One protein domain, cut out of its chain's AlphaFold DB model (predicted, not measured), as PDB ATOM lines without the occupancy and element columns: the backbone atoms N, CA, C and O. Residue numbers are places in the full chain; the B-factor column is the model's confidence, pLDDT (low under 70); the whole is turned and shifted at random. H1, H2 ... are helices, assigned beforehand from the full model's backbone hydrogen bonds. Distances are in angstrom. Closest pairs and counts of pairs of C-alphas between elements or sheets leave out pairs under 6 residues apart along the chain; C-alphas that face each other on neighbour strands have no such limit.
ATOM      1  N   LEU A   3     144.956 146.148 105.519       83.56
ATOM      2  CA  LEU A   3     144.099 147.042 104.755       83.56
ATOM      3  C   LEU A   3     142.843 146.291 104.324       83.56
ATOM      4  O   LEU A   3     142.885 145.254 103.658       83.56
ATOM      5  N   ARG A   4     141.699 146.830 104.737       80.31
ATOM      6  CA  ARG A   4     140.384 146.273 104.449       80.31
ATOM      7  C   ARG A   4     139.419 147.395 104.111       80.31
ATOM      8  O   ARG A   4     139.415 148.428 104.782       80.31
ATOM      9  N   ASN A   5     138.569 147.173 103.112       76.88
ATOM     10  CA  ASN A   5     137.494 148.103 102.808       76.88
ATOM     11  C   ASN A   5     136.438 148.069 103.928       76.88
ATOM     12  O   ASN A   5     135.632 147.141 104.017       76.88
ATOM     13  N   LYS A   6     136.460 149.076 104.813       78.25
ATOM     14  CA  LYS A   6     135.506 149.191 105.929       78.25
ATOM     15  C   LYS A   6     134.063 149.332 105.436       78.25
ATOM     16  O   LYS A   6     133.163 148.840 106.110       78.25
ATOM     17  N   ALA A   7     133.841 149.972 104.285       70.88
ATOM     18  CA  ALA A   7     132.509 150.143 103.713       70.88
ATOM     19  C   ALA A   7     131.955 148.807 103.210       70.88
ATOM     20  O   ALA A   7     130.869 148.421 103.625       70.88
ATOM     21  N   THR A   8     132.734 148.047 102.431       71.44
ATOM     22  CA  THR A   8     132.343 146.695 101.989       71.44
ATOM     23  C   THR A   8     132.103 145.770 103.174       71.44
ATOM     24  O   THR A   8     131.135 145.024 103.172       71.44
ATOM     25  N   TYR A   9     132.930 145.857 104.220       78.44
ATOM     26  CA  TYR A   9     132.727 145.075 105.436       78.44
ATOM     27  C   TYR A   9     131.402 145.398 106.137       78.44
ATOM     28  O   TYR A   9     130.661 144.488 106.497       78.44
ATOM     29  N   ARG A  10     131.096 146.687 106.323       79.81
ATOM     30  CA  ARG A  10     129.834 147.125 106.936       79.81
ATOM     31  C   ARG A  10     128.638 146.746 106.073       79.81
ATOM     32  O   ARG A  10     127.678 146.205 106.600       79.81
ATOM     33  N   LEU A  11     128.716 146.978 104.762       75.44
ATOM     34  CA  LEU A  11     127.669 146.606 103.814       75.44
ATOM     35  C   LEU A  11     127.418 145.097 103.844       75.44
ATOM     36  O   LEU A  11     126.271 144.677 103.907       75.44
ATOM     37  N   ALA A  12     128.477 144.286 103.872       74.88
ATOM     38  CA  ALA A  12     128.362 142.839 103.985       74.88
ATOM     39  C   ALA A  12     127.637 142.429 105.268       74.88
ATOM     40  O   ALA A  12     126.735 141.604 105.212       74.88
ATOM     41  N   TRP A  13     127.962 143.047 106.408       78.56
ATOM     42  CA  TRP A  13     127.229 142.805 107.651       78.56
ATOM     43  C   TRP A  13     125.768 143.231 107.578       78.56
ATOM     44  O   TRP A  13     124.914 142.488 108.053       78.56
ATOM     45  N   VAL A  14     125.462 144.387 106.983       79.62
ATOM     46  CA  VAL A  14     124.078 144.846 106.784       79.62
ATOM     47  C   VAL A  14     123.305 143.851 105.920       79.62
ATOM     48  O   VAL A  14     122.218 143.441 106.308       79.62
ATOM     49  N   VAL A  15     123.881 143.404 104.803       74.88
ATOM     50  CA  VAL A  15     123.265 142.423 103.899       74.88
ATOM     51  C   VAL A  15     123.069 141.080 104.602       74.88
ATOM     52  O   VAL A  15     121.962 140.554 104.589       74.88
ATOM     53  N   VAL A  16     124.096 140.552 105.276       75.94
ATOM     54  CA  VAL A  16     123.999 139.301 106.048       75.94
ATOM     55  C   VAL A  16     122.910 139.411 107.115       75.94
ATOM     56  O   VAL A  16     122.075 138.520 107.224       75.94
ATOM     57  N   SER A  17     122.867 140.519 107.857       75.81
ATOM     58  CA  SER A  17     121.862 140.739 108.902       75.81
ATOM     59  C   SER A  17     120.458 140.843 108.311       75.81
ATOM     60  O   SER A  17     119.535 140.233 108.838       75.81
ATOM     61  N   ALA A  18     120.292 141.550 107.190       74.62
ATOM     62  CA  ALA A  18     119.018 141.663 106.489       74.62
ATOM     63  C   ALA A  18     118.521 140.301 105.983       74.62
ATOM     64  O   ALA A  18     117.346 139.990 106.154       74.62
ATOM     65  N   ILE A  19     119.405 139.461 105.430       75.12
ATOM     66  CA  ILE A  19     119.062 138.098 104.992       75.12
ATOM     67  C   ILE A  19     118.649 137.234 106.184       75.12
ATOM     68  O   ILE A  19     117.663 136.509 106.095       75.12
ATOM     69  N   VAL A  20     119.370 137.322 107.306       73.81
ATOM     70  CA  VAL A  20     119.035 136.576 108.526       73.81
ATOM     71  C   VAL A  20     117.685 137.027 109.082       73.81
ATOM     72  O   VAL A  20     116.830 136.186 109.336       73.81
ATOM     73  N   VAL A  21     117.455 138.336 109.219       73.50
ATOM     74  CA  VAL A  21     116.184 138.890 109.711       73.50
ATOM     75  C   VAL A  21     115.030 138.517 108.783       73.50
ATOM     76  O   VAL A  21     113.994 138.070 109.266       73.50
ATOM     77  N   ALA A  22     115.209 138.633 107.464       71.44
ATOM     78  CA  ALA A  22     114.204 138.231 106.484       71.44
ATOM     79  C   ALA A  22     113.925 136.722 106.540       71.44
ATOM     80  O   ALA A  22     112.766 136.319 106.514       71.44
ATOM     81  N   GLY A  23     114.964 135.894 106.671       68.31
ATOM     82  CA  GLY A  23     114.837 134.446 106.818       68.31
ATOM     83  C   GLY A  23     114.072 134.055 108.083       68.31
ATOM     84  O   GLY A  23     113.172 133.225 108.017       68.31
ATOM     85  N   VAL A  24     114.366 134.697 109.218       66.38
ATOM     86  CA  VAL A  24     113.636 134.491 110.481       66.38
ATOM     87  C   VAL A  24     112.189 134.966 110.357       66.38
ATOM     88  O   VAL A  24     111.278 134.227 110.712       66.38
ATOM     89  N   PHE A  25     111.953 136.164 109.819       69.12
ATOM     90  CA  PHE A  25     110.604 136.695 109.624       69.12
ATOM     91  C   PHE A  25     109.764 135.782 108.725       69.12
ATOM     92  O   PHE A  25     108.630 135.453 109.071       69.12
ATOM     93  N   LEU A  26     110.324 135.317 107.606       62.31
ATOM     94  CA  LEU A  26     109.654 134.379 106.706       62.31
ATOM     95  C   LEU A  26     109.415 133.026 107.381       62.31
ATOM     96  O   LEU A  26     108.315 132.502 107.268       62.31
ATOM     97  N   ALA A  27     110.361 132.502 108.163       61.88
ATOM     98  CA  ALA A  27     110.153 131.270 108.928       61.88
ATOM     99  C   ALA A  27     109.032 131.387 109.981       61.88
ATOM    100  O   ALA A  27     108.365 130.399 110.278       61.88
ATOM    101  N   LEU A  28     108.813 132.580 110.542       64.62
ATOM    102  CA  LEU A  28     107.754 132.834 111.524       64.62
ATOM    103  C   LEU A  28     106.386 133.113 110.884       64.62
ATOM    104  O   LEU A  28     105.358 132.860 111.510       64.62
ATOM    105  N   THR A  29     106.359 133.654 109.665       68.50
ATOM    106  CA  THR A  29     105.125 134.114 108.997       68.50
ATOM    107  C   THR A  29     104.610 133.144 107.943       68.50
ATOM    108  O   THR A  29     103.398 132.988 107.785       68.50
ATOM    109  N   VAL A  30     105.505 132.454 107.240       67.50
ATOM    110  CA  VAL A  30     105.149 131.431 106.263       67.50
ATOM    111  C   VAL A  30     104.914 130.135 107.024       67.50
ATOM    112  O   VAL A  30     105.850 129.453 107.439       67.50
ATOM    113  N   ARG A  31     103.641 129.760 107.190       68.94
ATOM    114  CA  ARG A  31     103.293 128.375 107.524       68.94
ATOM    115  C   ARG A  31     103.746 127.502 106.362       68.94
ATOM    116  O   ARG A  31     103.054 127.409 105.351       68.94
ATOM    117  N   ALA A  32     104.922 126.904 106.497       62.62
ATOM    118  CA  ALA A  32     105.399 125.920 105.545       62.62
ATOM    119  C   ALA A  32     104.347 124.805 105.436       62.62
ATOM    120  O   ALA A  32     103.959 124.215 106.447       62.62
ATOM    121  N   ALA A  33     103.845 124.566 104.222       69.75
ATOM    122  CA  ALA A  33     102.845 123.529 103.972       69.75
ATOM    123  C   ALA A  33     103.419 122.141 104.289       69.75
ATOM    124  O   ALA A  33     102.705 121.249 104.746       69.75
ATOM    125  N   THR A  34     104.730 121.988 104.101       78.75
ATOM    126  CA  THR A  34     105.486 120.791 104.448       78.75
ATOM    127  C   THR A  34     106.805 121.140 105.142       78.75
ATOM    128  O   THR A  34     107.352 122.233 104.991       78.75
ATOM    129  N   LEU A  35     107.372 120.180 105.880       69.00
ATOM    130  CA  LEU A  35     108.723 120.303 106.445       69.00
ATOM    131  C   LEU A  35     109.791 120.517 105.349       69.00
ATOM    132  O   LEU A  35     110.797 121.179 105.597       69.00
ATOM    133  N   GLY A  36     109.561 119.984 104.143       71.06
ATOM    134  CA  GLY A  36     110.457 120.145 102.996       71.06
ATOM    135  C   GLY A  36     110.586 121.601 102.552       71.06
ATOM    136  O   GLY A  36     111.701 122.070 102.332       71.06
ATOM    137  N   ASP A  37     109.475 122.341 102.527       71.25
ATOM    138  CA  ASP A  37     109.464 123.760 102.147       71.25
ATOM    139  C   ASP A  37     110.266 124.614 103.137       71.25
ATOM    140  O   ASP A  37     111.053 125.472 102.734       71.25
ATOM    141  N   ALA A  38     110.131 124.334 104.440       68.75
ATOM    142  CA  ALA A  38     110.881 125.029 105.485       68.75
ATOM    143  C   ALA A  38     112.395 124.789 105.364       68.75
ATOM    144  O   ALA A  38     113.191 125.723 105.494       68.75
ATOM    145  N   ILE A  39     112.804 123.545 105.083       69.69
ATOM    146  CA  ILE A  39     114.218 123.198 104.901       69.69
ATOM    147  C   ILE A  39     114.772 123.833 103.622       69.69
ATOM    148  O   ILE A  39     115.831 124.460 103.668       69.69
ATOM    149  N   GLY A  40     114.064 123.711 102.496       72.19
ATOM    150  CA  GLY A  40     114.483 124.294 101.220       72.19
ATOM    151  C   GLY A  40     114.665 125.809 101.317       72.19
ATOM    152  O   GLY A  40     115.686 126.347 100.888       72.19
ATOM    153  N   PHE A  41     113.727 126.488 101.974       72.06
ATOM    154  CA  PHE A  41     113.820 127.918 102.236       72.06
ATOM    155  C   PHE A  41     115.027 128.276 103.120       72.06
ATOM    156  O   PHE A  41     115.814 129.156 102.765       72.06
ATOM    157  N   GLY A  42     115.230 127.555 104.229       72.31
ATOM    158  CA  GLY A  42     116.376 127.761 105.119       72.31
ATOM    159  C   GLY A  42     117.725 127.584 104.414       72.31
ATOM    160  O   GLY A  42     118.649 128.364 104.640       72.31
ATOM    161  N   LEU A  43     117.825 126.613 103.503       73.12
ATOM    162  CA  LEU A  43     119.015 126.379 102.683       73.12
ATOM    163  C   LEU A  43     119.272 127.518 101.697       73.12
ATOM    164  O   LEU A  43     120.406 127.990 101.602       73.12
ATOM    165  N   CYS A  44     118.236 128.002 101.010       72.75
ATOM    166  CA  CYS A  44     118.344 129.160 100.125       72.75
ATOM    167  C   CYS A  44     118.829 130.399 100.889       72.75
ATOM    168  O   CYS A  44     119.802 131.033 100.478       72.75
ATOM    169  N   CYS A  45     118.225 130.710 102.039       72.06
ATOM    170  CA  CYS A  45     118.667 131.819 102.886       72.06
ATOM    171  C   CYS A  45     120.103 131.626 103.389       72.06
ATOM    172  O   CYS A  45     120.891 132.571 103.357       72.06
ATOM    173  N   GLY A  46     120.465 130.410 103.808       73.69
ATOM    174  CA  GLY A  46     121.809 130.069 104.267       73.69
ATOM    175  C   GLY A  46     122.872 130.244 103.182       73.69
ATOM    176  O   GLY A  46     123.913 130.843 103.442       73.69
ATOM    177  N   LEU A  47     122.597 129.800 101.952       74.62
ATOM    178  CA  LEU A  47     123.490 129.977 100.802       74.62
ATOM    179  C   LEU A  47     123.656 131.452 100.426       74.62
ATOM    180  O   LEU A  47     124.774 131.890 100.155       74.62
ATOM    181  N   VAL A  48     122.573 132.232 100.453       72.94
ATOM    182  CA  VAL A  48     122.616 133.672 100.159       72.94
ATOM    183  C   VAL A  48     123.383 134.427 101.249       72.94
ATOM    184  O   VAL A  48     124.264 135.231 100.933       72.94
ATOM    185  N   ALA A  49     123.138 134.122 102.527       71.94
ATOM    186  CA  ALA A  49     123.892 134.681 103.649       71.94
ATOM    187  C   ALA A  49     125.378 134.298 103.582       71.94
ATOM    188  O   ALA A  49     126.249 135.145 103.790       71.94
ATOM    189  N   TRP A  50     125.681 133.046 103.235       74.62
ATOM    190  CA  TRP A  50     127.048 132.569 103.057       74.62
ATOM    191  C   TRP A  50     127.765 133.250 101.891       74.62
ATOM    192  O   TRP A  50     128.923 133.649 102.035       74.62
ATOM    193  N   GLY A  51     127.093 133.413 100.750       72.31
ATOM    194  CA  GLY A  51     127.626 134.138  99.601       72.31
ATOM    195  C   GLY A  51     127.942 135.585  99.973       72.31
ATOM    196  O   GLY A  51     129.067 136.042  99.774       72.31
ATOM    197  N   ALA A  52     126.997 136.276 100.616       71.94
ATOM    198  CA  ALA A  52     127.188 137.641 101.101       71.94
ATOM    199  C   ALA A  52     128.368 137.751 102.086       71.94
ATOM    200  O   ALA A  52     129.204 138.653 101.965       71.94
ATOM    201  N   TRP A  53     128.481 136.801 103.019       72.25
ATOM    202  CA  TRP A  53     129.600 136.716 103.954       72.25
ATOM    203  C   TRP A  53     130.934 136.506 103.229       72.25
ATOM    204  O   TRP A  53     131.887 137.253 103.444       72.25
ATOM    205  N   SER A  54     131.014 135.513 102.346       69.69
ATOM    206  CA  SER A  54     132.249 135.134 101.649       69.69
ATOM    207  C   SER A  54     132.765 136.260 100.754       69.69
ATOM    208  O   SER A  54     133.952 136.585 100.798       69.69
ATOM    209  N   ILE A  55     131.857 136.916 100.026       68.19
ATOM    210  CA  ILE A  55     132.168 138.031  99.129       68.19
ATOM    211  C   ILE A  55     132.702 139.231  99.918       68.19
ATOM    212  O   ILE A  55     133.712 139.827  99.540       68.19
ATOM    213  N   GLY A  56     132.042 139.584 101.021       66.38
ATOM    214  CA  GLY A  56     132.309 140.835 101.722       66.38
ATOM    215  C   GLY A  56     133.327 140.760 102.859       66.38
ATOM    216  O   GLY A  56     133.930 141.778 103.217       66.38
ATOM    217  N   ILE A  57     133.524 139.582 103.466       69.25
ATOM    218  CA  ILE A  57     134.216 139.488 104.757       69.25
ATOM    219  C   ILE A  57     135.647 138.949 104.653       69.25
ATOM    220  O   ILE A  57     136.495 139.334 105.459       69.25
ATOM    221  N   GLN A  58     135.981 138.111 103.679       75.12
ATOM    222  CA  GLN A  58     137.299 137.459 103.700       75.12
ATOM    223  C   GLN A  58     138.382 138.191 102.913       75.12
ATOM    224  O   GLN A  58     139.551 138.124 103.310       75.12
ATOM    225  N   LEU A 152     136.613 127.368 103.337       68.31
ATOM    226  CA  LEU A 152     135.491 127.602 102.425       68.31
ATOM    227  C   LEU A 152     134.946 126.312 101.818       68.31
ATOM    228  O   LEU A 152     133.733 126.154 101.722       68.31
ATOM    229  N   LEU A 153     135.829 125.379 101.454       73.38
ATOM    230  CA  LEU A 153     135.427 124.060 100.968       73.38
ATOM    231  C   LEU A 153     134.741 123.260 102.079       73.38
ATOM    232  O   LEU A 153     133.687 122.684 101.852       73.38
ATOM    233  N   ALA A 154     135.307 123.263 103.286       73.44
ATOM    234  CA  ALA A 154     134.749 122.575 104.443       73.44
ATOM    235  C   ALA A 154     133.341 123.083 104.771       73.44
ATOM    236  O   ALA A 154     132.451 122.285 105.045       73.44
ATOM    237  N   LEU A 155     133.112 124.396 104.679       69.06
ATOM    238  CA  LEU A 155     131.782 124.953 104.887       69.06
ATOM    239  C   LEU A 155     130.818 124.618 103.737       69.06
ATOM    240  O   LEU A 155     129.669 124.284 104.003       69.06
ATOM    241  N   LEU A 156     131.270 124.656 102.479       70.12
ATOM    242  CA  LEU A 156     130.466 124.213 101.331       70.12
ATOM    243  C   LEU A 156     130.053 122.747 101.461       70.12
ATOM    244  O   LEU A 156     128.895 122.417 101.232       70.12
ATOM    245  N   LEU A 157     130.983 121.881 101.862       77.19
ATOM    246  CA  LEU A 157     130.719 120.471 102.127       77.19
ATOM    247  C   LEU A 157     129.777 120.302 103.315       77.19
ATOM    248  O   LEU A 157     128.874 119.479 103.245       77.19
ATOM    249  N   PHE A 158     129.929 121.100 104.372       72.31
ATOM    250  CA  PHE A 158     129.020 121.082 105.514       72.31
ATOM    251  C   PHE A 158     127.594 121.466 105.099       72.31
ATOM    252  O   PHE A 158     126.670 120.684 105.307       72.31
ATOM    253  N   VAL A 159     127.411 122.604 104.424       67.12
ATOM    254  CA  VAL A 159     126.101 123.036 103.910       67.12
ATOM    255  C   VAL A 159     125.543 122.005 102.928       67.12
ATOM    256  O   VAL A 159     124.408 121.569 103.089       67.12
ATOM    257  N   GLY A 160     126.347 121.545 101.968       69.00
ATOM    258  CA  GLY A 160     125.960 120.511 101.009       69.00
ATOM    259  C   GLY A 160     125.574 119.186 101.671       69.00
ATOM    260  O   GLY A 160     124.620 118.546 101.242       69.00
ATOM    261  N   SER A 161     126.245 118.796 102.758       71.88
ATOM    262  CA  SER A 161     125.906 117.593 103.525       71.88
ATOM    263  C   SER A 161     124.582 117.741 104.273       71.88
ATOM    264  O   SER A 161     123.792 116.803 104.280       71.88
ATOM    265  N   LEU A 162     124.285 118.924 104.824       65.44
ATOM    266  CA  LEU A 162     122.987 119.213 105.436       65.44
ATOM    267  C   LEU A 162     121.858 119.157 104.396       65.44
ATOM    268  O   LEU A 162     120.801 118.593 104.677       65.44
ATOM    269  N   VAL A 163     122.102 119.669 103.182       61.81
ATOM    270  CA  VAL A 163     121.176 119.566 102.039       61.81
ATOM    271  C   VAL A 163     120.945 118.099 101.669       61.81
ATOM    272  O   VAL A 163     119.800 117.657 101.580       61.81
ATOM    273  N   ALA A 164     122.021 117.333 101.476       68.25
ATOM    274  CA  ALA A 164     121.949 115.934 101.066       68.25
ATOM    275  C   ALA A 164     121.243 115.062 102.116       68.25
ATOM    276  O   ALA A 164     120.417 114.226 101.761       68.25
ATOM    277  N   LEU A 165     121.513 115.291 103.406       67.19
ATOM    278  CA  LEU A 165     120.867 114.583 104.511       67.19
ATOM    279  C   LEU A 165     119.362 114.875 104.565       67.19
ATOM    280  O   LEU A 165     118.556 113.961 104.744       67.19
ATOM    281  N   ALA A 166     118.975 116.140 104.382       61.66
ATOM    282  CA  ALA A 166     117.571 116.522 104.318       61.66
ATOM    283  C   ALA A 166     116.852 115.886 103.118       61.66
ATOM    284  O   ALA A 166     115.746 115.371 103.275       61.66
ATOM    285  N   ALA A 167     117.496 115.866 101.948       61.06
ATOM    286  CA  ALA A 167     116.955 115.251 100.738       61.06
ATOM    287  C   ALA A 167     116.825 113.720 100.864       61.06
ATOM    288  O   ALA A 167     115.778 113.161 100.541       61.06
ATOM    289  N   ALA A 168     117.846 113.036 101.389       68.69
ATOM    290  CA  ALA A 168     117.849 111.581 101.560       68.69
ATOM    291  C   ALA A 168     116.727 111.098 102.492       68.69
ATOM    292  O   ALA A 168     116.092 110.079 102.229       68.69
ATOM    293  N   ARG A 169     116.425 111.863 103.548       65.31
ATOM    294  CA  ARG A 169     115.325 111.559 104.473       65.31
ATOM    295  C   ARG A 169     113.940 111.683 103.826       65.31
ATOM    296  O   ARG A 169     112.986 111.122 104.352       65.31
ATOM    297  N   TYR A 170     113.831 112.419 102.721       57.41
ATOM    298  CA  TYR A 170     112.588 112.610 101.973       57.41
ATOM    299  C   TYR A 170     112.384 111.550 100.881       57.41
ATOM    300  O   TYR A 170     111.253 111.220 100.541       57.41
ATOM    301  N   LEU A 171     113.478 111.012 100.334       68.12
ATOM    302  CA  LEU A 171     113.449 109.991  99.280       68.12
ATOM    303  C   LEU A 171     113.226 108.567  99.809       68.12
ATOM    304  O   LEU A 171     112.875 107.685  99.029       68.12
ATOM    305  N   LEU A 172     113.422 108.331 101.108       71.19
ATOM    306  CA  LEU A 172     113.124 107.046 101.734       71.19
ATOM    307  C   LEU A 172     111.632 106.996 102.123       71.19
ATOM    308  O   LEU A 172     111.222 107.763 103.000       71.19
TER     309      LEU A 172
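What this domain is: This is residues 3 to 58 and 152 to 172 of the 174 residues of an uncharacterized protein of Amycolatopsis acidicola (UniProt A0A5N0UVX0). Three helices lie side by side in one flat, single-layer row: H1, the longest, H2 in the middle, and H3 on H2's other side, neighbours running opposite ways. H1 and H2 form a close hairpin, while H3 meets H2 more sparsely. The 77 printed residues, with three named helices in the order H1, H2, H3 and no named strand, are all helix in class and loose, with a radius of gyration of the C-alphas of 14.7 A and spans of 51 by 31 by 9 A.

How they stand to each other: H1, residues 6 to 29, touches H2, residues 35 to 57, at a shallow tilt of 8 degrees, opposite ways; their closest C-alphas, of Ala 12 and Gly 56, are 5.0 A apart. H2 touches H3, residues 152 to 171, with residues 36 to 43 alone, also at 8 degrees, a shallow tilt, opposite ways; the closest C-alphas, of Leu 43 and Val 163, are 7.2 A apart. H1 and H3 are apart. Every O i to N i+4 pair is within hydrogen-bond range in H1 and H2, and 15 of 16 in H3.

Where its parts are: H1 spans 34.1 A from C-alpha 6 at (135.506, 149.191, 105.929), H2 32.0 A, and H3 28.4 A to C-alpha 171 at (113.449, 109.991, 99.280).

The domain as a whole: The farthest C-alphas, of Leu 3 and Leu 172, are 50.7 A apart. The link H1 to H2 is tight; that from H2 to H3 crosses the cut, residues 59 to 151 not printed, with C-alphas 58 and 152 10.1 A apart. Mean pLDDT of the printed part is 71.1; 32 residues are under 70, among them 23 to 33 and 162 to 171.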